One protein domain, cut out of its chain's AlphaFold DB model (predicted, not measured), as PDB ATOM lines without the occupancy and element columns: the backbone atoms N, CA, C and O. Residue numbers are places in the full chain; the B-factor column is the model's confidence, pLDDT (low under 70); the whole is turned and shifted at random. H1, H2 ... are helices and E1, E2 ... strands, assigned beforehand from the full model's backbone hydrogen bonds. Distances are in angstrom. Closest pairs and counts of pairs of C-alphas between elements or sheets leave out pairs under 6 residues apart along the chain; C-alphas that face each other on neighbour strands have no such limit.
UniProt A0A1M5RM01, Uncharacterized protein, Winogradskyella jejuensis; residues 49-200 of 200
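Overview. This is residues 49 to 200 of the 200 residues of an uncharacterized protein of Winogradskyella jejuensis (UniProt A0A1M5RM01). A broad, twisted wall of seven antiparallel strands has one long helix, H3, slanting over one face, with residues 192 to 200 sticking out past the body. On the wall's other side from H3 lie the short helix H1 and much of the long links 53 to 64 and 92 to 111, while the short helix H2 only grazes the sheet. The printed part has 152 residues, with three named helices and seven named strands in the order E1 H1 E2 E3 H2 E4 E5 E6 E7 H3. The sheet's order is E1 E2 E3 E7 E6 E5 E4, and the class is mixed, helices and strands. The whole is compact, with a radius of gyration of the C-alphas of 15.2 A and spans of 46 by 36 by 28 A.

Along the chain. E1, residues 49 to 52, begins at C-alpha 49 at (-2.787, 9.440, -30.009). H1 is residues 65 to 68, E2 residues 72 to 79, 21.7 A long, and E3 residues 86 to 91. H2 is residues 112 to 118, E4 residues 126 to 133, 21.3 A long, and E5 residues 143 to 150, 23.6 A long. E6, residues 156 to 167, is the longest strand, 32.5 A from C-alpha 156 at (-14.247, 18.613, -9.395). E7, residues 170 to 178, is 25.9 A long. H3, residues 181 to 199, is 27.3 A long and ends at C-alpha 199 at (16.924, 17.874, -29.797).

Arrangement. E1 and E4 are the edge strands. N 51 and O 76 of E1 and E2 are 2.9 A apart. The hairpin E2 and E3 has N 77 and O 87 at 2.8 A, and E3 and E7 have N 88 and O 175 at 2.9 A. E4 E5 E6 E7 form a meander, each strand the antiparallel neighbour of the one before, with N 128 and O 148 at 3.0 A, N 147 and O 160 at 2.8 A, and N 163 and O 174 at 2.8 A. H3 and the sheet make two layers, a helix on one face of a sheet. H3 has a height over the sheet of 9.2 A, lies over E3 and E7, and runs slantwise to the strands, at 40 degrees to E3 on the local plane. The closest C-alphas of E7 and H3, those of Thr 178 and Phe 184, are 6.0 A apart. H2 only grazes the sheet with residues 112 to 115. H1 is not on the sheet; it is close to but not clearly touching H2, the closest C-alphas being those of Thr 65 and Asn 113, 6.0 A apart. In H2 and H3 every O i to N i+4 pair is within hydrogen-bond range; H1 is too short for such a pair.

Size, cuts and confidence. The two C-alphas farthest apart, those of Asn 153 and Asn 200, are 48.3 A apart. The printed part has no cut, and the links E1 to H1 and E3 to H2 are long. The mean pLDDT of the printed part is 75.5, with 51 residues under 70, among them residues 52 to 70 and 135 to 142.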
ATOM      1  N   LEU A  49      -2.795   9.058 -28.601       83.00
ATOM      2  CA  LEU A  49      -2.787   9.440 -30.009       83.00
ATOM      3  C   LEU A  49      -2.156  10.810 -30.155       83.00
ATOM      4  O   LEU A  49      -2.478  11.727 -29.404       83.00
ATOM      5  N   ILE A  50      -1.306  10.952 -31.170       78.69
ATOM      6  CA  ILE A  50      -0.593  12.193 -31.450       78.69
ATOM      7  C   ILE A  50      -0.976  12.694 -32.827       78.69
ATOM      8  O   ILE A  50      -0.908  11.980 -33.835       78.69
ATOM      9  N   TYR A  51      -1.343  13.963 -32.867       77.25
ATOM     10  CA  TYR A  51      -1.757  14.646 -34.071       77.25
ATOM     11  C   TYR A  51      -0.942  15.922 -34.244       77.25
ATOM     12  O   TYR A  51      -0.958  16.810 -33.396       77.25
ATOM     13  N   GLY A  52      -0.248  16.028 -35.375       67.50
ATOM     14  CA  GLY A  52       0.391  17.274 -35.798       67.50
ATOM     15  C   GLY A  52      -0.546  18.155 -36.628       67.50
ATOM     16  O   GLY A  52      -1.616  17.721 -37.056       67.50
ATOM     17  N   ALA A  53      -0.083  19.361 -36.952       61.50
ATOM     18  CA  ALA A  53      -0.833  20.412 -37.652       61.50
ATOM     19  C   ALA A  53      -1.590  20.005 -38.943       61.50
ATOM     20  O   ALA A  53      -2.542  20.683 -39.322       61.50
ATOM     21  N   LYS A  54      -1.181  18.930 -39.641       55.88
ATOM     22  CA  LYS A  54      -1.801  18.462 -40.903       55.88
ATOM     23  C   LYS A  54      -2.888  17.389 -40.732       55.88
ATOM     24  O   LYS A  54      -3.607  17.120 -41.693       55.88
ATOM     25  N   LYS A  55      -3.006  16.733 -39.569       53.47
ATOM     26  CA  LYS A  55      -4.015  15.679 -39.325       53.47
ATOM     27  C   LYS A  55      -5.221  16.256 -38.575       53.47
ATOM     28  O   LYS A  55      -5.068  17.225 -37.846       53.47
ATOM     29  N   ARG A  56      -6.410  15.680 -38.824       54.56
ATOM     30  CA  ARG A  56      -7.760  16.198 -38.499       54.56
ATOM     31  C   ARG A  56      -7.832  16.976 -37.176       54.56
ATOM     32  O   ARG A  56      -8.098  16.430 -36.113       54.56
ATOM     33  N   ARG A  57      -7.642  18.288 -37.310       54.22
ATOM     34  CA  ARG A  57      -7.696  19.336 -36.283       54.22
ATOM     35  C   ARG A  57      -9.001  19.320 -35.471       54.22
ATOM     36  O   ARG A  57      -8.997  19.628 -34.288       54.22
ATOM     37  N   GLU A  58     -10.086  18.891 -36.108       56.00
ATOM     38  CA  GLU A  58     -11.442  18.750 -35.554       56.00
ATOM     39  C   GLU A  58     -11.625  17.490 -34.690       56.00
ATOM     40  O   GLU A  58     -12.623  17.356 -33.995       56.00
ATOM     41  N   THR A  59     -10.690  16.535 -34.733       53.72
ATOM     42  CA  THR A  59     -10.750  15.306 -33.916       53.72
ATOM     43  C   THR A  59     -10.237  15.536 -32.491       53.72
ATOM     44  O   THR A  59     -10.449  14.705 -31.617       53.72
ATOM     45  N   ILE A  60      -9.551  16.658 -32.257       56.00
ATOM     46  CA  ILE A  60      -8.789  16.918 -31.027       56.00
ATOM     47  C   ILE A  60      -9.464  17.970 -30.158       56.00
ATOM     48  O   ILE A  60      -9.304  17.957 -28.939       56.00
ATOM     49  N   LEU A  61     -10.175  18.889 -30.799       62.41
ATOM     50  CA  LEU A  61     -10.717  20.096 -30.209       62.41
ATOM     51  C   LEU A  61     -12.068  20.399 -30.836       62.41
ATOM     52  O   LEU A  61     -12.206  20.357 -32.063       62.41
ATOM     53  N   ASP A  62     -13.023  20.784 -30.001       65.50
ATOM     54  CA  ASP A  62     -14.279  21.339 -30.469       65.50
ATOM     55  C   ASP A  62     -14.057  22.652 -31.247       65.50
ATOM     56  O   ASP A  62     -13.174  23.470 -30.960       65.50
ATOM     57  N   SER A  63     -14.904  22.866 -32.254       58.44
ATOM     58  CA  SER A  63     -14.856  24.037 -33.135       58.44
ATOM     59  C   SER A  63     -14.981  25.378 -32.390       58.44
ATOM     60  O   SER A  63     -14.450  26.392 -32.855       58.44
ATOM     61  N   MET A  64     -15.643  25.407 -31.228       60.22
ATOM     62  CA  MET A  64     -15.762  26.599 -30.384       60.22
ATOM     63  C   MET A  64     -14.530  26.805 -29.502       60.22
ATOM     64  O   MET A  64     -14.155  27.954 -29.262       60.22
ATOM     65  N   THR A  65     -13.854  25.732 -29.091       58.06
ATOM     66  CA  THR A  65     -12.591  25.796 -28.340       58.06
ATOM     67  C   THR A  65     -11.495  26.492 -29.162       58.06
ATOM     68  O   THR A  65     -10.739  27.304 -28.628       58.06
ATOM     69  N   PHE A  66     -11.488  26.318 -30.492       57.50
ATOM     70  CA  PHE A  66     -10.599  27.065 -31.400       57.50
ATOM     71  C   PHE A  66     -10.821  28.576 -31.419       57.50
ATOM     72  O   PHE A  66      -9.890  29.328 -31.700       57.50
ATOM     73  N   LYS A  67     -12.043  29.041 -31.153       57.50
ATOM     74  CA  LYS A  67     -12.325  30.481 -31.078       57.50
ATOM     75  C   LYS A  67     -11.853  31.085 -29.752       57.50
ATOM     76  O   LYS A  67     -11.741  32.304 -29.662       57.50
ATOM     77  N   GLN A  68     -11.612  30.250 -28.740       56.62
ATOM     78  CA  GLN A  68     -11.248  30.660 -27.382       56.62
ATOM     79  C   GLN A  68      -9.747  30.531 -27.104       56.62
ATOM     80  O   GLN A  68      -9.201  31.388 -26.425       56.62
ATOM     81  N   ALA A  69      -9.060  29.539 -27.674       61.88
ATOM     82  CA  ALA A  69      -7.602  29.433 -27.614       61.88
ATOM     83  C   ALA A  69      -6.967  30.124 -28.844       61.88
ATOM     84  O   ALA A  69      -6.871  29.497 -29.903       61.88
ATOM     85  N   PRO A  70      -6.577  31.418 -28.769       61.94
ATOM     86  CA  PRO A  70      -5.918  32.094 -29.885       61.94
ATOM     87  C   PRO A  70      -4.596  31.390 -30.224       61.94
ATOM     88  O   PRO A  70      -3.913  30.908 -29.329       61.94
ATOM     89  N   GLY A  71      -4.226  31.339 -31.505       70.06
ATOM     90  CA  GLY A  71      -2.957  30.765 -31.970       70.06
ATOM     91  C   GLY A  71      -3.097  29.699 -33.058       70.06
ATOM     92  O   GLY A  71      -4.186  29.210 -33.378       70.06
ATOM     93  N   LYS A  72      -1.965  29.319 -33.659       76.81
ATOM     94  CA  LYS A  72      -1.913  28.230 -34.640       76.81
ATOM     95  C   LYS A  72      -1.699  26.911 -33.914       76.81
ATOM     96  O   LYS A  72      -0.698  26.733 -33.230       76.81
ATOM     97  N   PHE A  73      -2.643  25.989 -34.083       76.75
ATOM     98  CA  PHE A  73      -2.517  24.628 -33.571       76.75
ATOM     99  C   PHE A  73      -1.287  23.941 -34.169       76.75
ATOM    100  O   PHE A  73      -1.119  23.917 -35.393       76.75
ATOM    101  N   THR A  74      -0.471  23.361 -33.297       75.75
ATOM    102  CA  THR A  74       0.795  22.723 -33.670       75.75
ATOM    103  C   THR A  74       0.743  21.224 -33.423       75.75
ATOM    104  O   THR A  74       1.041  20.437 -34.328       75.75
ATOM    105  N   LEU A  75       0.339  20.842 -32.212       80.31
ATOM    106  CA  LEU A  75       0.377  19.472 -31.719       80.31
ATOM    107  C   LEU A  75      -0.794  19.229 -30.765       80.31
ATOM    108  O   LEU A  75      -1.161  20.108 -29.987       80.31
ATOM    109  N   GLY A  76      -1.350  18.025 -30.807       82.44
ATOM    110  CA  GLY A  76      -2.293  17.525 -29.817       82.44
ATOM    111  C   GLY A  76      -1.949  16.091 -29.441       82.44
ATOM    112  O   GLY A  76      -1.667  15.283 -30.331       82.44
ATOM    113  N   ILE A  77      -1.985  15.786 -28.147       86.38
ATOM    114  CA  ILE A  77      -1.832  14.436 -27.606       86.38
ATOM    115  C   ILE A  77      -3.071  14.106 -26.780       86.38
ATOM    116  O   ILE A  77      -3.463  14.904 -25.936       86.38
ATOM    117  N   ILE A  78      -3.720  12.974 -27.051       87.75
ATOM    118  CA  ILE A  78      -4.996  12.590 -26.427       87.75
ATOM    119  C   ILE A  78      -4.933  11.137 -25.973       87.75
ATOM    120  O   ILE A  78      -4.497  10.275 -26.737       87.75
ATOM    121  N   GLU A  79      -5.398  10.849 -24.759       90.12
ATOM    122  CA  GLU A  79      -5.556   9.476 -24.279       90.12
ATOM    123  C   GLU A  79      -6.693   8.751 -25.022       90.12
ATOM    124  O   GLU A  79      -7.818   9.240 -25.115       90.12
ATOM    125  N   ASN A  80      -6.418   7.541 -25.518       84.88
ATOM    126  CA  ASN A  80      -7.362   6.737 -26.300       84.88
ATOM    127  C   ASN A  80      -8.667   6.430 -25.553       84.88
ATOM    128  O   ASN A  80      -9.750   6.501 -26.133       84.88
ATOM    129  N   ASN A  81      -8.558   6.050 -24.279       85.69
ATOM    130  CA  ASN A  81      -9.693   5.568 -23.490       85.69
ATOM    131  C   ASN A  81     -10.409   6.687 -22.732       85.69
ATOM    132  O   ASN A  81     -11.556   6.503 -22.330       85.69
ATOM    133  N   ASN A  82      -9.745   7.828 -22.540       87.69
ATOM    134  CA  ASN A  82     -10.341   9.000 -21.924       87.69
ATOM    135  C   ASN A  82      -9.894  10.279 -22.648       87.69
ATOM    136  O   ASN A  82      -8.914  10.906 -22.246       87.69
ATOM    137  N   PRO A  83     -10.627  10.697 -23.692       85.75
ATOM    138  CA  PRO A  83     -10.255  11.854 -24.491       85.75
ATOM    139  C   PRO A  83     -10.223  13.178 -23.729       85.75
ATOM    140  O   PRO A  83      -9.725  14.152 -24.288       85.75
ATOM    141  N   LEU A  84     -10.749  13.242 -22.501       87.62
ATOM    142  CA  LEU A  84     -10.633  14.421 -21.648       87.62
ATOM    143  C   LEU A  84      -9.177  14.674 -21.241       87.62
ATOM    144  O   LEU A  84      -8.772  15.831 -21.204       87.62
ATOM    145  N   ASN A  85      -8.388  13.613 -21.026       91.38
ATOM    146  CA  ASN A  85      -6.957  13.706 -20.749       91.38
ATOM    147  C   ASN A  85      -6.197  14.017 -22.043       91.38
ATOM    148  O   ASN A  85      -5.989  13.143 -22.897       91.38
ATOM    149  N   LYS A  86      -5.790  15.277 -22.202       91.31
ATOM    150  CA  LYS A  86      -5.112  15.755 -23.406       91.31
ATOM    151  C   LYS A  86      -4.133  16.893 -23.145       91.31
ATOM    152  O   LYS A  86      -4.337  17.732 -22.274       91.31
ATOM    153  N   LEU A  87      -3.115  16.956 -23.996       89.50
ATOM    154  CA  LEU A  87      -2.241  18.108 -24.184       89.50
ATOM    155  C   LEU A  87      -2.537  18.741 -25.542       89.50
ATOM    156  O   LEU A  87      -2.597  18.056 -26.563       89.50
ATOM    157  N   ILE A  88      -2.677  20.059 -25.568       86.62
ATOM    158  CA  ILE A  88      -2.848  20.843 -26.786       86.62
ATOM    159  C   ILE A  88      -1.797  21.948 -26.810       86.62
ATOM    160  O   ILE A  88      -1.663  22.703 -25.848       86.62
ATOM    161  N   VAL A  89      -1.094  22.075 -27.933       84.31
ATOM    162  CA  VAL A  89      -0.019  23.054 -28.115       84.31
ATOM    163  C   VAL A  89      -0.367  24.036 -29.226       84.31
ATOM    164  O   VAL A  89      -0.651  23.643 -30.367       84.31
ATOM    165  N   PHE A  90      -0.282  25.325 -28.902       80.75
ATOM    166  CA  PHE A  90      -0.450  26.434 -29.837       80.75
ATOM    167  C   PHE A  90       0.834  27.252 -29.950       80.75
ATOM    168  O   PHE A  90       1.552  27.436 -28.970       80.75
ATOM    169  N   TYR A  91       1.099  27.768 -31.148       78.06
ATOM    170  CA  TYR A  91       2.248  28.623 -31.439       78.06
ATOM    171  C   TYR A  91       1.810  29.966 -32.027       78.06
ATOM    172  O   TYR A  91       0.776  30.046 -32.705       78.06
ATOM    173  N   ASP A  92       2.596  31.010 -31.760       69.25
ATOM    174  CA  ASP A  92       2.265  32.393 -32.102       69.25
ATOM    175  C   ASP A  92       2.091  32.647 -33.609       69.25
ATOM    176  O   ASP A  92       2.864  32.183 -34.453       69.25
ATOM    177  N   THR A  93       1.058  33.436 -33.911       57.62
ATOM    178  CA  THR A  93       0.762  34.059 -35.209       57.62
ATOM    179  C   THR A  93       0.263  35.499 -35.010       57.62
ATOM    180  O   THR A  93      -0.730  35.892 -35.615       57.62
ATOM    181  N   ASP A  94       0.878  36.249 -34.094       53.53
ATOM    182  CA  ASP A  94       0.588  37.648 -33.725       53.53
ATOM    183  C   ASP A  94      -0.672  37.866 -32.857       53.53
ATOM    184  O   ASP A  94      -1.057  38.998 -32.553       53.53
ATOM    185  N   THR A  95      -1.332  36.788 -32.418       56.50
ATOM    186  CA  THR A  95      -2.615  36.848 -31.678       56.50
ATOM    187  C   THR A  95      -2.567  36.228 -30.285       56.50
ATOM    188  O   THR A  95      -3.466  36.482 -29.475       56.50
ATOM    189  N   LEU A  96      -1.529  35.448 -29.978       63.78
ATOM    190  CA  LEU A  96      -1.348  34.835 -28.668       63.78
ATOM    191  C   LEU A  96      -0.886  35.899 -27.666       63.78
ATOM    192  O   LEU A  96       0.085  36.617 -27.886       63.78
ATOM    193  N   LYS A  97      -1.607  36.024 -26.549       65.81
ATOM    194  CA  LYS A  97      -1.270  36.952 -25.463       65.81
ATOM    195  C   LYS A  97      -1.308  36.209 -24.141       65.81
ATOM    196  O   LYS A  97      -2.196  35.390 -23.919       65.81
ATOM    197  N   ILE A  98      -0.375  36.551 -23.258       72.81
ATOM    198  CA  ILE A  98      -0.416  36.138 -21.856       72.81
ATOM    199  C   ILE A  98      -1.732  36.656 -21.264       72.81
ATOM    200  O   ILE A  98      -2.067  37.838 -21.409       72.81
ATOM    201  N   ALA A  99      -2.505  35.756 -20.663       70.62
ATOM    202  CA  ALA A  99      -3.787  36.101 -20.077       70.62
ATOM    203  C   ALA A  99      -3.582  37.031 -18.872       70.62
ATOM    204  O   ALA A  99      -2.810  36.736 -17.962       70.62
ATOM    205  N   LYS A 100      -4.282  38.171 -18.888       71.62
ATOM    206  CA  LYS A 100      -4.290  39.135 -17.784       71.62
ATOM    207  C   LYS A 100      -5.567  38.942 -16.970       71.62
ATOM    208  O   LYS A 100      -6.664  39.162 -17.493       71.62
ATOM    209  N   LEU A 101      -5.428  38.528 -15.711       68.31
ATOM    210  CA  LEU A 101      -6.559  38.149 -14.849       68.31
ATOM    211  C   LEU A 101      -7.444  39.312 -14.388       68.31
ATOM    212  O   LEU A 101      -8.561  39.100 -13.935       68.31
ATOM    213  N   ASN A 102      -6.982  40.547 -14.548       62.84
ATOM    214  CA  ASN A 102      -7.752  41.757 -14.255       62.84
ATOM    215  C   ASN A 102      -8.933  41.998 -15.219       62.84
ATOM    216  O   ASN A 102      -9.731  42.905 -14.991       62.84
ATOM    217  N   ASN A 103      -9.089  41.183 -16.267       55.22
ATOM    218  CA  ASN A 103     -10.295  41.160 -17.088       55.22
ATOM    219  C   ASN A 103     -11.275  40.096 -16.564       55.22
ATOM    220  O   ASN A 103     -10.918  38.924 -16.495       55.22
ATOM    221  N   ASN A 104     -12.538  40.475 -16.321       57.62
ATOM    222  CA  ASN A 104     -13.656  39.620 -15.854       57.62
ATOM    223  C   ASN A 104     -14.045  38.443 -16.788       57.62
ATOM    224  O   ASN A 104     -15.182  37.975 -16.768       57.62
ATOM    225  N   ASN A 105     -13.161  37.976 -17.668       65.56
ATOM    226  CA  ASN A 105     -13.477  36.996 -18.699       65.56
ATOM    227  C   ASN A 105     -12.565  35.766 -18.630       65.56
ATOM    228  O   ASN A 105     -11.868  35.429 -19.583       65.56
ATOM    229  N   LEU A 106     -12.608  35.095 -17.480       68.12
ATOM    230  CA  LEU A 106     -11.939  33.821 -17.186       68.12
ATOM    231  C   LEU A 106     -12.235  32.753 -18.260       68.12
ATOM    232  O   LEU A 106     -11.344  32.044 -18.719       68.12
ATOM    233  N   TYR A 107     -13.470  32.741 -18.765       70.81
ATOM    234  CA  TYR A 107     -13.945  31.830 -19.809       70.81
ATOM    235  C   TYR A 107     -13.307  32.022 -21.191       70.81
ATOM    236  O   TYR A 107     -13.526  31.195 -22.073       70.81
ATOM    237  N   LYS A 108     -12.544  33.100 -21.418       70.25
ATOM    238  CA  LYS A 108     -11.796  33.278 -22.671       70.25
ATOM    239  C   LYS A 108     -10.555  32.404 -22.753       70.25
ATOM    240  O   LYS A 108     -10.112  32.151 -23.860       70.25
ATOM    241  N   TYR A 109      -9.985  31.996 -21.625       73.81
ATOM    242  CA  TYR A 109      -8.662  31.367 -21.586       73.81
ATOM    243  C   TYR A 109      -8.698  29.913 -21.097       73.81
ATOM    244  O   TYR A 109      -7.680  29.224 -21.139       73.81
ATOM    245  N   CYS A 110      -9.869  29.432 -20.670       81.56
ATOM    246  CA  CYS A 110     -10.089  28.046 -20.280       81.56
ATOM    247  C   CYS A 110     -10.812  27.244 -21.378       81.56
ATOM    248  O   CYS A 110     -11.586  27.780 -22.170       81.56
ATOM    249  N   LEU A 111     -10.592  25.932 -21.402       84.75
ATOM    250  CA  LEU A 111     -11.152  24.966 -22.347       84.75
ATOM    251  C   LEU A 111     -12.520  24.442 -21.872       84.75
ATOM    252  O   LEU A 111     -12.870  23.289 -22.102       84.75
ATOM    253  N   LEU A 112     -13.326  25.281 -21.212       84.38
ATOM    254  CA  LEU A 112     -14.619  24.870 -20.648       84.38
ATOM    255  C   LEU A 112     -15.546  24.233 -21.696       84.38
ATOM    256  O   LEU A 112     -16.269  23.286 -21.396       84.38
ATOM    257  N   ASN A 113     -15.545  24.760 -22.922       79.62
ATOM    258  CA  ASN A 113     -16.374  24.229 -24.002       79.62
ATOM    259  C   ASN A 113     -15.940  22.831 -24.455       79.62
ATOM    260  O   ASN A 113     -16.789  22.052 -24.876       79.62
ATOM    261  N   GLU A 114     -14.661  22.490 -24.297       81.88
ATOM    262  CA  GLU A 114     -14.147  21.151 -24.577       81.88
ATOM    263  C   GLU A 114     -14.732  20.124 -23.604       81.88
ATOM    264  O   GLU A 114     -15.182  19.055 -23.996       81.88
ATOM    265  N   ILE A 115     -14.813  20.478 -22.323       85.38
ATOM    266  CA  ILE A 115     -15.418  19.605 -21.311       85.38
ATOM    267  C   ILE A 115     -16.919  19.467 -21.570       85.38
ATOM    268  O   ILE A 115     -17.472  18.371 -21.491       85.38
ATOM    269  N   LYS A 116     -17.586  20.575 -21.923       82.00
ATOM    270  CA  LYS A 116     -19.013  20.571 -22.271       82.00
ATOM    271  C   LYS A 116     -19.317  19.699 -23.487       82.00
ATOM    272  O   LYS A 116     -20.353  19.053 -23.492       82.00
ATOM    273  N   SER A 117     -18.459  19.676 -24.508       79.19
ATOM    274  CA  SER A 117     -18.705  18.877 -25.717       79.19
ATOM    275  C   SER A 117     -18.556  17.372 -25.467       79.19
ATOM    276  O   SER A 117     -19.226  16.567 -26.115       79.19
ATOM    277  N   MET A 118     -17.722  16.982 -24.499       77.81
ATOM    278  CA  MET A 118     -17.523  15.581 -24.111       77.81
ATOM    279  C   MET A 118     -18.595  15.052 -23.159       77.81
ATOM    280  O   MET A 118     -18.833  13.843 -23.093       77.81
ATOM    281  N   ARG A 119     -19.256  15.950 -22.429       74.56
ATOM    282  CA  ARG A 119     -20.300  15.617 -21.465       74.56
ATOM    283  C   ARG A 119     -21.674  15.723 -22.117       74.56
ATOM    284  O   ARG A 119     -22.098  16.782 -22.560       74.56
ATOM    285  N   LYS A 120     -22.375  14.591 -22.207       62.84
ATOM    286  CA  LYS A 120     -23.721  14.506 -22.812       62.84
ATOM    287  C   LYS A 120     -24.834  14.994 -21.874       62.84
ATOM    288  O   LYS A 120     -25.987  15.078 -22.285       62.84
ATOM    289  N   ASP A 121     -24.502  15.261 -20.618       63.84
ATOM    290  CA  ASP A 121     -25.402  15.657 -19.546       63.84
ATOM    291  C   ASP A 121     -25.577  17.184 -19.460       63.84
ATOM    292  O   ASP A 121     -24.646  17.957 -19.661       63.84
ATOM    293  N   SER A 122     -26.789  17.632 -19.109       59.59
ATOM    294  CA  SER A 122     -27.184  19.045 -18.950       59.59
ATOM    295  C   SER A 122     -26.597  19.727 -17.703       59.59
ATOM    296  O   SER A 122     -27.096  20.761 -17.250       59.59
ATOM    297  N   THR A 123     -25.546  19.146 -17.127       70.50
ATOM    298  CA  THR A 123     -24.906  19.600 -15.898       70.50
ATOM    299  C   THR A 123     -24.312  20.990 -16.103       70.50
ATOM    300  O   THR A 123     -23.519  21.225 -17.016       70.50
ATOM    301  N   ILE A 124     -24.680  21.937 -15.235       78.81
ATOM    302  CA  ILE A 124     -24.081  23.273 -15.245       78.81
ATOM    303  C   ILE A 124     -22.627  23.129 -14.800       78.81
ATOM    304  O   ILE A 124     -22.358  22.810 -13.642       78.81
ATOM    305  N   LEU A 125     -21.705  23.384 -15.724       83.56
ATOM    306  CA  LEU A 125     -20.274  23.395 -15.450       83.56
ATOM    307  C   LEU A 125     -19.807  24.799 -15.082       83.56
ATOM    308  O   LEU A 125     -20.095  25.769 -15.793       83.56
ATOM    309  N   LYS A 126     -19.055  24.884 -13.989       85.56
ATOM    310  CA  LYS A 126     -18.380  26.097 -13.531       85.56
ATOM    311  C   LYS A 126     -16.879  25.958 -13.758       85.56
ATOM    312  O   LYS A 126     -16.352  24.850 -13.814       85.56
ATOM    313  N   CYS A 127     -16.210  27.095 -13.906       87.06
ATOM    314  CA  CYS A 127     -14.760  27.176 -14.006       87.06
ATOM    315  C   CYS A 127     -14.248  28.191 -12.981       87.06
ATOM    316  O   CYS A 127     -14.800  29.291 -12.881       87.06
ATOM    317  N   SER A 128     -13.210  27.811 -12.248       88.19
ATOM    318  CA  SER A 128     -12.484  28.639 -11.283       88.19
ATOM    319  C   SER A 128     -11.002  28.644 -11.630       88.19
ATOM    320  O   SER A 128     -10.517  27.710 -12.260       88.19
ATOM    321  N   ILE A 129     -10.292  29.701 -11.237       89.12
ATOM    322  CA  ILE A 129      -8.826  29.701 -11.229       89.12
ATOM    323  C   ILE A 129      -8.395  29.174  -9.867       89.12
ATOM    324  O   ILE A 129      -8.794  29.743  -8.851       89.12
ATOM    325  N   ASP A 130      -7.596  28.114  -9.875       87.94
ATOM    326  CA  ASP A 130      -7.028  27.532  -8.657       87.94
ATOM    327  C   ASP A 130      -5.708  28.202  -8.294       87.94
ATOM    328  O   ASP A 130      -5.433  28.452  -7.124       87.94
ATOM    329  N   ASP A 131      -4.896  28.501  -9.308       87.00
ATOM    330  CA  ASP A 131      -3.572  29.082  -9.136       87.00
ATOM    331  C   ASP A 131      -3.170  29.892 -10.374       87.00
ATOM    332  O   ASP A 131      -3.589  29.610 -11.503       87.00
ATOM    333  N   TYR A 132      -2.362  30.921 -10.157       85.62
ATOM    334  CA  TYR A 132      -1.904  31.835 -11.190       85.62
ATOM    335  C   TYR A 132      -0.519  32.364 -10.868       85.62
ATOM    336  O   TYR A 132      -0.299  32.958  -9.813       85.62
ATOM    337  N   TYR A 133       0.377  32.244 -11.840       84.75
ATOM    338  CA  TYR A 133       1.730  32.751 -11.729       84.75
ATOM    339  C   TYR A 133       2.095  33.600 -12.944       84.75
ATOM    340  O   TYR A 133       2.119  33.134 -14.089       84.75
ATOM    341  N   GLU A 134       2.412  34.864 -12.678       77.12
ATOM    342  CA  GLU A 134       2.979  35.803 -13.636       77.12
ATOM    343  C   GLU A 134       4.167  36.516 -12.985       77.12
ATOM    344  O   GLU A 134       3.978  37.375 -12.128       77.12
ATOM    345  N   ASP A 135       5.385  36.189 -13.421       68.75
ATOM    346  CA  ASP A 135       6.586  36.950 -13.060       68.75
ATOM    347  C   ASP A 135       7.053  37.832 -14.230       68.75
ATOM    348  O   ASP A 135       6.807  37.559 -15.414       68.75
ATOM    349  N   ILE A 136       7.684  38.947 -13.882       56.69
ATOM    350  CA  ILE A 136       8.189  39.992 -14.773       56.69
ATOM    351  C   ILE A 136       9.733  39.961 -14.803       56.69
ATOM    352  O   ILE A 136      10.326  40.521 -15.727       56.69
ATOM    353  N   PHE A 137      10.395  39.275 -13.859       40.12
ATOM    354  CA  PHE A 137      11.856  39.274 -13.722       40.12
ATOM    355  C   PHE A 137      12.509  37.914 -14.032       40.12
ATOM    356  O   PHE A 137      12.406  36.967 -13.265       40.12
ATOM    357  N   GLY A 138      13.291  37.859 -15.118       40.06
ATOM    358  CA  GLY A 138      14.267  36.789 -15.374       40.06
ATOM    359  C   GLY A 138      13.864  35.766 -16.443       40.06
ATOM    360  O   GLY A 138      12.708  35.386 -16.582       40.06
ATOM    361  N   GLU A 139      14.854  35.334 -17.223       44.03
ATOM    362  CA  GLU A 139      14.733  34.696 -18.544       44.03
ATOM    363  C   GLU A 139      14.195  33.247 -18.565       44.03
ATOM    364  O   GLU A 139      14.157  32.644 -19.634       44.03
ATOM    365  N   TYR A 140      13.735  32.690 -17.437       46.56
ATOM    366  CA  TYR A 140      13.469  31.244 -17.323       46.56
ATOM    367  C   TYR A 140      12.171  30.829 -16.610       46.56
ATOM    368  O   TYR A 140      11.956  29.636 -16.418       46.56
ATOM    369  N   TYR A 141      11.282  31.755 -16.240       52.53
ATOM    370  CA  TYR A 141      10.052  31.381 -15.533       52.53
ATOM    371  C   TYR A 141       8.833  31.349 -16.461       52.53
ATOM    372  O   TYR A 141       8.377  32.374 -16.973       52.53
ATOM    373  N   GLU A 142       8.303  30.144 -16.677       65.31
ATOM    374  CA  GLU A 142       7.061  29.928 -17.411       65.31
ATOM    375  C   GLU A 142       5.885  30.538 -16.642       65.31
ATOM    376  O   GLU A 142       5.687  30.278 -15.453       65.31
ATOM    377  N   LYS A 143       5.083  31.363 -17.319       81.25
ATOM    378  CA  LYS A 143       3.842  31.883 -16.735       81.25
ATOM    379  C   LYS A 143       2.783  30.803 -16.828       81.25
ATOM    380  O   LYS A 143       2.686  30.148 -17.867       81.25
ATOM    381  N   TYR A 144       1.947  30.646 -15.809       86.44
ATOM    382  CA  TYR A 144       0.888  29.646 -15.868       86.44
ATOM    383  C   TYR A 144      -0.418  30.097 -15.226       86.44
ATOM    384  O   TYR A 144      -0.457  30.979 -14.368       86.44
ATOM    385  N   ILE A 145      -1.504  29.462 -15.665       87.19
ATOM    386  CA  ILE A 145      -2.826  29.560 -15.045       87.19
ATOM    387  C   ILE A 145      -3.391  28.153 -14.894       87.19
ATOM    388  O   ILE A 145      -3.484  27.416 -15.884       87.19
ATOM    389  N   ASN A 146      -3.796  27.818 -13.674       90.62
ATOM    390  CA  ASN A 146      -4.475  26.578 -13.344       90.62
ATOM    391  C   ASN A 146      -5.966  26.847 -13.162       90.62
ATOM    392  O   ASN A 146      -6.361  27.795 -12.482       90.62
ATOM    393  N   TYR A 147      -6.786  25.998 -13.764       91.12
ATOM    394  CA  TYR A 147      -8.232  26.041 -13.656       91.12
ATOM    395  C   TYR A 147      -8.758  24.733 -13.085       91.12
ATOM    396  O   TYR A 147      -8.331  23.664 -13.525       91.12
ATOM    397  N   SER A 148      -9.771  24.826 -12.231       92.50
ATOM    398  CA  SER A 148     -10.643  23.706 -11.887       92.50
ATOM    399  C   SER A 148     -11.967  23.842 -12.621       92.50
ATOM    400  O   SER A 148     -12.500  24.940 -12.839       92.50
ATOM    401  N   PHE A 149     -12.527  22.696 -12.981       91.38
ATOM    402  CA  PHE A 149     -13.868  22.592 -13.525       91.38
ATOM    403  C   PHE A 149     -14.722  21.759 -12.594       91.38
ATOM    404  O   PHE A 149     -14.368  20.633 -12.249       91.38
ATOM    405  N   THR A 150     -15.862  22.318 -12.207       90.69
ATOM    406  CA  THR A 150     -16.755  21.712 -11.223       90.69
ATOM    407  C   THR A 150     -18.172  21.577 -11.758       90.69
ATOM    408  O   THR A 150     -18.622  22.355 -12.608       90.69
ATOM    409  N   THR A 151     -18.891  20.578 -11.252       87.19
ATOM    410  CA  THR A 151     -20.343  20.477 -11.437       87.19
ATOM    411  C   THR A 151     -21.071  21.475 -10.531       87.19
ATOM    412  O   THR A 151     -20.496  22.118  -9.653       87.19
ATOM    413  N   ASN A 152     -22.384  21.586 -10.700       79.56
ATOM    414  CA  ASN A 152     -23.250  22.317  -9.776       79.56
ATOM    415  C   ASN A 152     -23.226  21.767  -8.337       79.56
ATOM    416  O   ASN A 152     -23.467  22.544  -7.416       79.56
ATOM    417  N   ASN A 153     -22.895  20.483  -8.149       81.19
ATOM    418  CA  ASN A 153     -22.707  19.855  -6.835       81.19
ATOM    419  C   ASN A 153     -21.320  20.133  -6.231       81.19
ATOM    420  O   ASN A 153     -21.040  19.700  -5.121       81.19
ATOM    421  N   SER A 154     -20.479  20.908  -6.925       75.69
ATOM    422  CA  SER A 154     -19.096  21.226  -6.545       75.69
ATOM    423  C   SER A 154     -18.120  20.049  -6.634       75.69
ATOM    424  O   SER A 154     -16.995  20.156  -6.154       75.69
ATOM    425  N   ASP A 155     -18.504  18.960  -7.303       83.69
ATOM    426  CA  ASP A 155     -17.568  17.886  -7.634       83.69
ATOM    427  C   ASP A 155     -16.582  18.402  -8.682       83.69
ATOM    428  O   ASP A 155     -17.002  18.886  -9.739       83.69
ATOM    429  N   THR A 156     -15.281  18.301  -8.403       86.31
ATOM    430  CA  THR A 156     -14.247  18.613  -9.395       86.31
ATOM    431  C   THR A 156     -14.166  17.479 -10.401       86.31
ATOM    432  O   THR A 156     -14.075  16.314 -10.027       86.31
ATOM    433  N   ILE A 157     -14.248  17.826 -11.682       89.94
ATOM    434  CA  ILE A 157     -14.350  16.857 -12.781       89.94
ATOM    435  C   ILE A 157     -13.166  16.922 -13.736       89.94
ATOM    436  O   ILE A 157     -12.960  15.991 -14.506       89.94
ATOM    437  N   ALA A 158     -12.439  18.036 -13.731       92.56
ATOM    438  CA  ALA A 158     -11.254  18.224 -14.539       92.56
ATOM    439  C   ALA A 158     -10.433  19.395 -14.003       92.56
ATOM    440  O   ALA A 158     -10.962  20.312 -13.367       92.56
ATOM    441  N   PHE A 159      -9.168  19.388 -14.379       93.75
ATOM    442  CA  PHE A 159      -8.206  20.448 -14.184       93.75
ATOM    443  C   PHE A 159      -7.649  20.860 -15.538       93.75
ATOM    444  O   PHE A 159      -7.490  20.036 -16.440       93.75
ATOM    445  N   GLN A 160      -7.326  22.138 -15.680       92.75
ATOM    446  CA  GLN A 160      -6.520  22.616 -16.791       92.75
ATOM    447  C   GLN A 160      -5.318  23.381 -16.275       92.75
ATOM    448  O   GLN A 160      -5.485  24.399 -15.613       92.75
ATOM    449  N   LYS A 161      -4.122  22.976 -16.690       91.38
ATOM    450  CA  LYS A 161      -2.899  23.758 -16.516       91.38
ATOM    451  C   LYS A 161      -2.494  24.353 -17.853       91.38
ATOM    452  O   LYS A 161      -2.253  23.636 -18.823       91.38
ATOM    453  N   SER A 162      -2.481  25.682 -17.918       88.06
ATOM    454  CA  SER A 162      -2.078  26.432 -19.111       88.06
ATOM    455  C   SER A 162      -0.734  27.077 -18.866       88.06
ATOM    456  O   SER A 162      -0.644  27.956 -18.015       88.06
ATOM    457  N   ILE A 163       0.279  26.655 -19.608       86.19
ATOM    458  CA  ILE A 163       1.654  27.135 -19.488       86.19
ATOM    459  C   ILE A 163       1.969  28.002 -20.702       86.19
ATOM    460  O   ILE A 163       1.704  27.607 -21.837       86.19
ATOM    461  N   TYR A 164       2.533  29.179 -20.459       81.75
ATOM    462  CA  TYR A 164       2.918  30.161 -21.462       81.75
ATOM    463  C   TYR A 164       4.436  30.324 -21.416       81.75
ATOM    464  O   TYR A 164       4.986  30.861 -20.451       81.75
ATOM    465  N   SER A 165       5.097  29.886 -22.483       78.00
ATOM    466  CA  SER A 165       6.556  29.843 -22.577       78.00
ATOM    467  C   SER A 165       7.042  30.491 -23.874       78.00
ATOM    468  O   SER A 165       6.316  30.552 -24.870       78.00
ATOM    469  N   LYS A 166       8.266  31.024 -23.877       71.75
ATOM    470  CA  LYS A 166       8.888  31.597 -25.079       71.75
ATOM    471  C   LYS A 166       9.910  30.616 -25.633       71.75
ATOM    472  O   LYS A 166      10.934  30.382 -25.009       71.75
ATOM    473  N   VAL A 167       9.671  30.122 -26.847       68.62
ATOM    474  CA  VAL A 167      10.593  29.222 -27.552       68.62
ATOM    475  C   VAL A 167      11.054  29.906 -28.834       68.62
ATOM    476  O   VAL A 167      10.236  30.239 -29.697       68.62
ATOM    477  N   ASN A 168      12.365  30.137 -28.961       65.94
ATOM    478  CA  ASN A 168      12.982  30.834 -30.099       65.94
ATOM    479  C   ASN A 168      12.320  32.192 -30.405       65.94
ATOM    480  O   ASN A 168      11.998  32.512 -31.549       65.94
ATOM    481  N   GLY A 169      12.058  32.978 -29.355       67.44
ATOM    482  CA  GLY A 169      11.475  34.318 -29.463       67.44
ATOM    483  C   GLY A 169       9.972  34.366 -29.762       67.44
ATOM    484  O   GLY A 169       9.412  35.459 -29.799       67.44
ATOM    485  N   LYS A 170       9.299  33.221 -29.928       70.88
ATOM    486  CA  LYS A 170       7.853  33.150 -30.185       70.88
ATOM    487  C   LYS A 170       7.113  32.543 -28.998       70.88
ATOM    488  O   LYS A 170       7.635  31.662 -28.313       70.88
ATOM    489  N   LEU A 171       5.900  33.034 -28.753       76.50
ATOM    490  CA  LEU A 171       5.063  32.561 -27.656       76.50
ATOM    491  C   LEU A 171       4.458  31.192 -27.996       76.50
ATOM    492  O   LEU A 171       3.881  30.990 -29.068       76.50
ATOM    493  N   VAL A 172       4.586  30.260 -27.059       78.38
ATOM    494  CA  VAL A 172       4.017  28.915 -27.114       78.38
ATOM    495  C   VAL A 172       3.117  28.740 -25.909       78.38
ATOM    496  O   VAL A 172       3.499  29.101 -24.794       78.38
ATOM    497  N   THR A 173       1.936  28.178 -26.134       81.31
ATOM    498  CA  THR A 173       1.017  27.845 -25.051       81.31
ATOM    499  C   THR A 173       0.745  26.354 -25.048       81.31
ATOM    500  O   THR A 173       0.347  25.786 -26.069       81.31
ATOM    501  N   PHE A 174       0.923  25.748 -23.883       86.00
ATOM    502  CA  PHE A 174       0.589  24.361 -23.599       86.00
ATOM    503  C   PHE A 174      -0.662  24.344 -22.735       86.00
ATOM    504  O   PHE A 174      -0.686  24.964 -21.675       86.00
ATOM    505  N   HIS A 175      -1.698  23.642 -23.173       89.31
ATOM    506  CA  HIS A 175      -2.875  23.380 -22.361       89.31
ATOM    507  C   HIS A 175      -2.941  21.895 -22.052       89.31
ATOM    508  O   HIS A 175      -3.229  21.088 -22.936       89.31
ATOM    509  N   PHE A 176      -2.701  21.559 -20.794       92.06
ATOM    510  CA  PHE A 176      -2.987  20.245 -20.246       92.06
ATOM    511  C   PHE A 176      -4.401  20.285 -19.687       92.06
ATOM    512  O   PHE A 176      -4.683  21.132 -18.846       92.06
ATOM    513  N   LEU A 177      -5.282  19.418 -20.171       93.50
ATOM    514  CA  LEU A 177      -6.624  19.200 -19.641       93.50
ATOM    515  C   LEU A 177      -6.671  17.757 -19.148       93.50
ATOM    516  O   LEU A 177      -6.408  16.850 -19.933       93.50
ATOM    517  N   THR A 178      -6.940  17.544 -17.865       94.12
ATOM    518  CA  THR A 178      -6.895  16.213 -17.247       94.12
ATOM    519  C   THR A 178      -7.955  16.053 -16.168       94.12
ATOM    520  O   THR A 178      -8.413  17.028 -15.586       94.12
ATOM    521  N   GLU A 179      -8.355  14.820 -15.873       91.00
ATOM    522  CA  GLU A 179      -9.249  14.528 -14.740       91.00
ATOM    523  C   GLU A 179      -8.522  14.529 -13.396       91.00
ATOM    524  O   GLU A 179      -9.122  14.816 -12.363       91.00
ATOM    525  N   THR A 180      -7.232  14.196 -13.405       90.69
ATOM    526  CA  THR A 180      -6.413  14.053 -12.201       90.69
ATOM    527  C   THR A 180      -5.039  14.687 -12.383       90.69
ATOM    528  O   THR A 180      -4.582  14.939 -13.503       90.69
ATOM    529  N   GLU A 181      -4.366  14.926 -11.260       87.31
ATOM    530  CA  GLU A 181      -2.989  15.419 -11.225       87.31
ATOM    531  C   GLU A 181      -1.983  14.363 -11.719       87.31
ATOM    532  O   GLU A 181      -1.066  14.680 -12.469       87.31
ATOM    533  N   GLU A 182      -2.207  13.083 -11.405       91.69
ATOM    534  CA  GLU A 182      -1.403  11.965 -11.929       91.69
ATOM    535  C   GLU A 182      -1.362  11.980 -13.465       91.69
ATOM    536  O   GLU A 182      -0.300  11.867 -14.074       91.69
ATOM    537  N   LYS A 183      -2.516  12.215 -14.102       93.00
ATOM    538  CA  LYS A 183      -2.619  12.318 -15.561       93.00
ATOM    539  C   LYS A 183      -1.905  13.534 -16.132       93.00
ATOM    540  O   LYS A 183      -1.460  13.482 -17.278       93.00
ATOM    541  N   PHE A 184      -1.820  14.620 -15.367       91.38
ATOM    542  CA  PHE A 184      -1.053  15.794 -15.764       91.38
ATOM    543  C   PHE A 184       0.439  15.456 -15.824       91.38
ATOM    544  O   PHE A 184       1.053  15.683 -16.865       91.38
ATOM    545  N   PHE A 185       0.989  14.859 -14.762       90.00
ATOM    546  CA  PHE A 185       2.402  14.477 -14.725       90.00
ATOM    547  C   PHE A 185       2.749  13.452 -15.803       90.00
ATOM    548  O   PHE A 185       3.739  13.633 -16.502       90.00
ATOM    549  N   GLU A 186       1.891  12.452 -16.018       90.94
ATOM    550  CA  GLU A 186       2.074  11.462 -17.085       90.94
ATOM    551  C   GLU A 186       2.161  12.123 -18.478       90.94
ATOM    552  O   GLU A 186       3.050  11.827 -19.277       90.94
ATOM    553  N   LEU A 187       1.247  13.054 -18.782       89.12
ATOM    554  CA  LEU A 187       1.250  13.771 -20.060       89.12
ATOM    555  C   LEU A 187       2.449  14.713 -20.207       89.12
ATOM    556  O   LEU A 187       2.941  14.894 -21.325       89.12
ATOM    557  N   GLN A 188       2.878  15.341 -19.112       86.25
ATOM    558  CA  GLN A 188       4.036  16.225 -19.090       86.25
ATOM    559  C   GLN A 188       5.324  15.441 -19.354       86.25
ATOM    560  O   GLN A 188       6.054  15.801 -20.273       86.25
ATOM    561  N   GLU A 189       5.562  14.354 -18.617       85.50
ATOM    562  CA  GLU A 189       6.748  13.501 -18.763       85.50
ATOM    563  C   GLU A 189       6.869  12.976 -20.194       85.50
ATOM    564  O   GLU A 189       7.889  13.170 -20.853       85.50
ATOM    565  N   MET A 190       5.779  12.428 -20.738       83.25
ATOM    566  CA  MET A 190       5.745  11.981 -22.127       83.25
ATOM    567  C   MET A 190       6.089  13.134 -23.091       83.25
ATOM    568  O   MET A 190       6.870  12.941 -24.022       83.25
ATOM    569  N   PHE A 191       5.542  14.341 -22.901       81.94
ATOM    570  CA  PHE A 191       5.865  15.489 -23.758       81.94
ATOM    571  C   PHE A 191       7.336  15.936 -23.649       81.94
ATOM    572  O   PHE A 191       7.945  16.286 -24.664       81.94
ATOM    573  N   GLU A 192       7.924  15.890 -22.458       79.56
ATOM    574  CA  GLU A 192       9.341  16.189 -22.232       79.56
ATOM    575  C   GLU A 192      10.250  15.145 -22.896       79.56
ATOM    576  O   GLU A 192      11.213  15.506 -23.578       79.56
ATOM    577  N   GLU A 193       9.909  13.857 -22.807       75.81
ATOM    578  CA  GLU A 193      10.598  12.794 -23.546       75.81
ATOM    579  C   GLU A 193      10.544  13.024 -25.061       75.81
ATOM    580  O   GLU A 193      11.554  12.858 -25.755       75.81
ATOM    581  N   PHE A 194       9.388  13.455 -25.579       73.12
ATOM    582  CA  PHE A 194       9.239  13.846 -26.981       73.12
ATOM    583  C   PHE A 194      10.202  14.966 -27.372       73.12
ATOM    584  O   PHE A 194      10.857  14.866 -28.412       73.12
ATOM    585  N   ALA A 195      10.277  16.029 -26.570       68.69
ATOM    586  CA  ALA A 195      11.144  17.172 -26.840       68.69
ATOM    587  C   ALA A 195      12.629  16.769 -26.823       68.69
ATOM    588  O   ALA A 195      13.348  17.024 -27.792       68.69
ATOM    589  N   ASN A 196      13.053  16.034 -25.794       67.56
ATOM    590  CA  ASN A 196      14.437  15.585 -25.619       67.56
ATOM    591  C   ASN A 196      14.917  14.671 -26.757       67.56
ATOM    592  O   ASN A 196      16.075  14.735 -27.175       67.56
ATOM    593  N   GLN A 197      14.041  13.818 -27.295       66.75
ATOM    594  CA  GLN A 197      14.392  12.960 -28.429       66.75
ATOM    595  C   GLN A 197      14.558  13.739 -29.741       66.75
ATOM    596  O   GLN A 197      15.265  13.276 -30.629       66.75
ATOM    597  N   VAL A 198      13.912  14.899 -29.888       62.28
ATOM    598  CA  VAL A 198      13.994  15.731 -31.102       62.28
ATOM    599  C   VAL A 198      15.239  16.623 -31.109       62.28
ATOM    600  O   VAL A 198      15.754  16.922 -32.190       62.28
ATOM    601  N   GLU A 199      15.717  17.047 -29.937       53.19
ATOM    602  CA  GLU A 199      16.924  17.874 -29.797       53.19
ATOM    603  C   GLU A 199      18.227  17.097 -30.058       53.19
ATOM    604  O   GLU A 199      19.173  17.664 -30.609       53.19
ATOM    605  N   ASN A 200      18.256  15.797 -29.741       44.03
ATOM    606  CA  ASN A 200      19.370  14.879 -30.032       44.03
ATOM    607  C   ASN A 200      19.357  14.384 -31.484       44.03
ATOM    608  O   ASN A 200      20.433  14.226 -32.110       44.03
TER     609      ASN A 200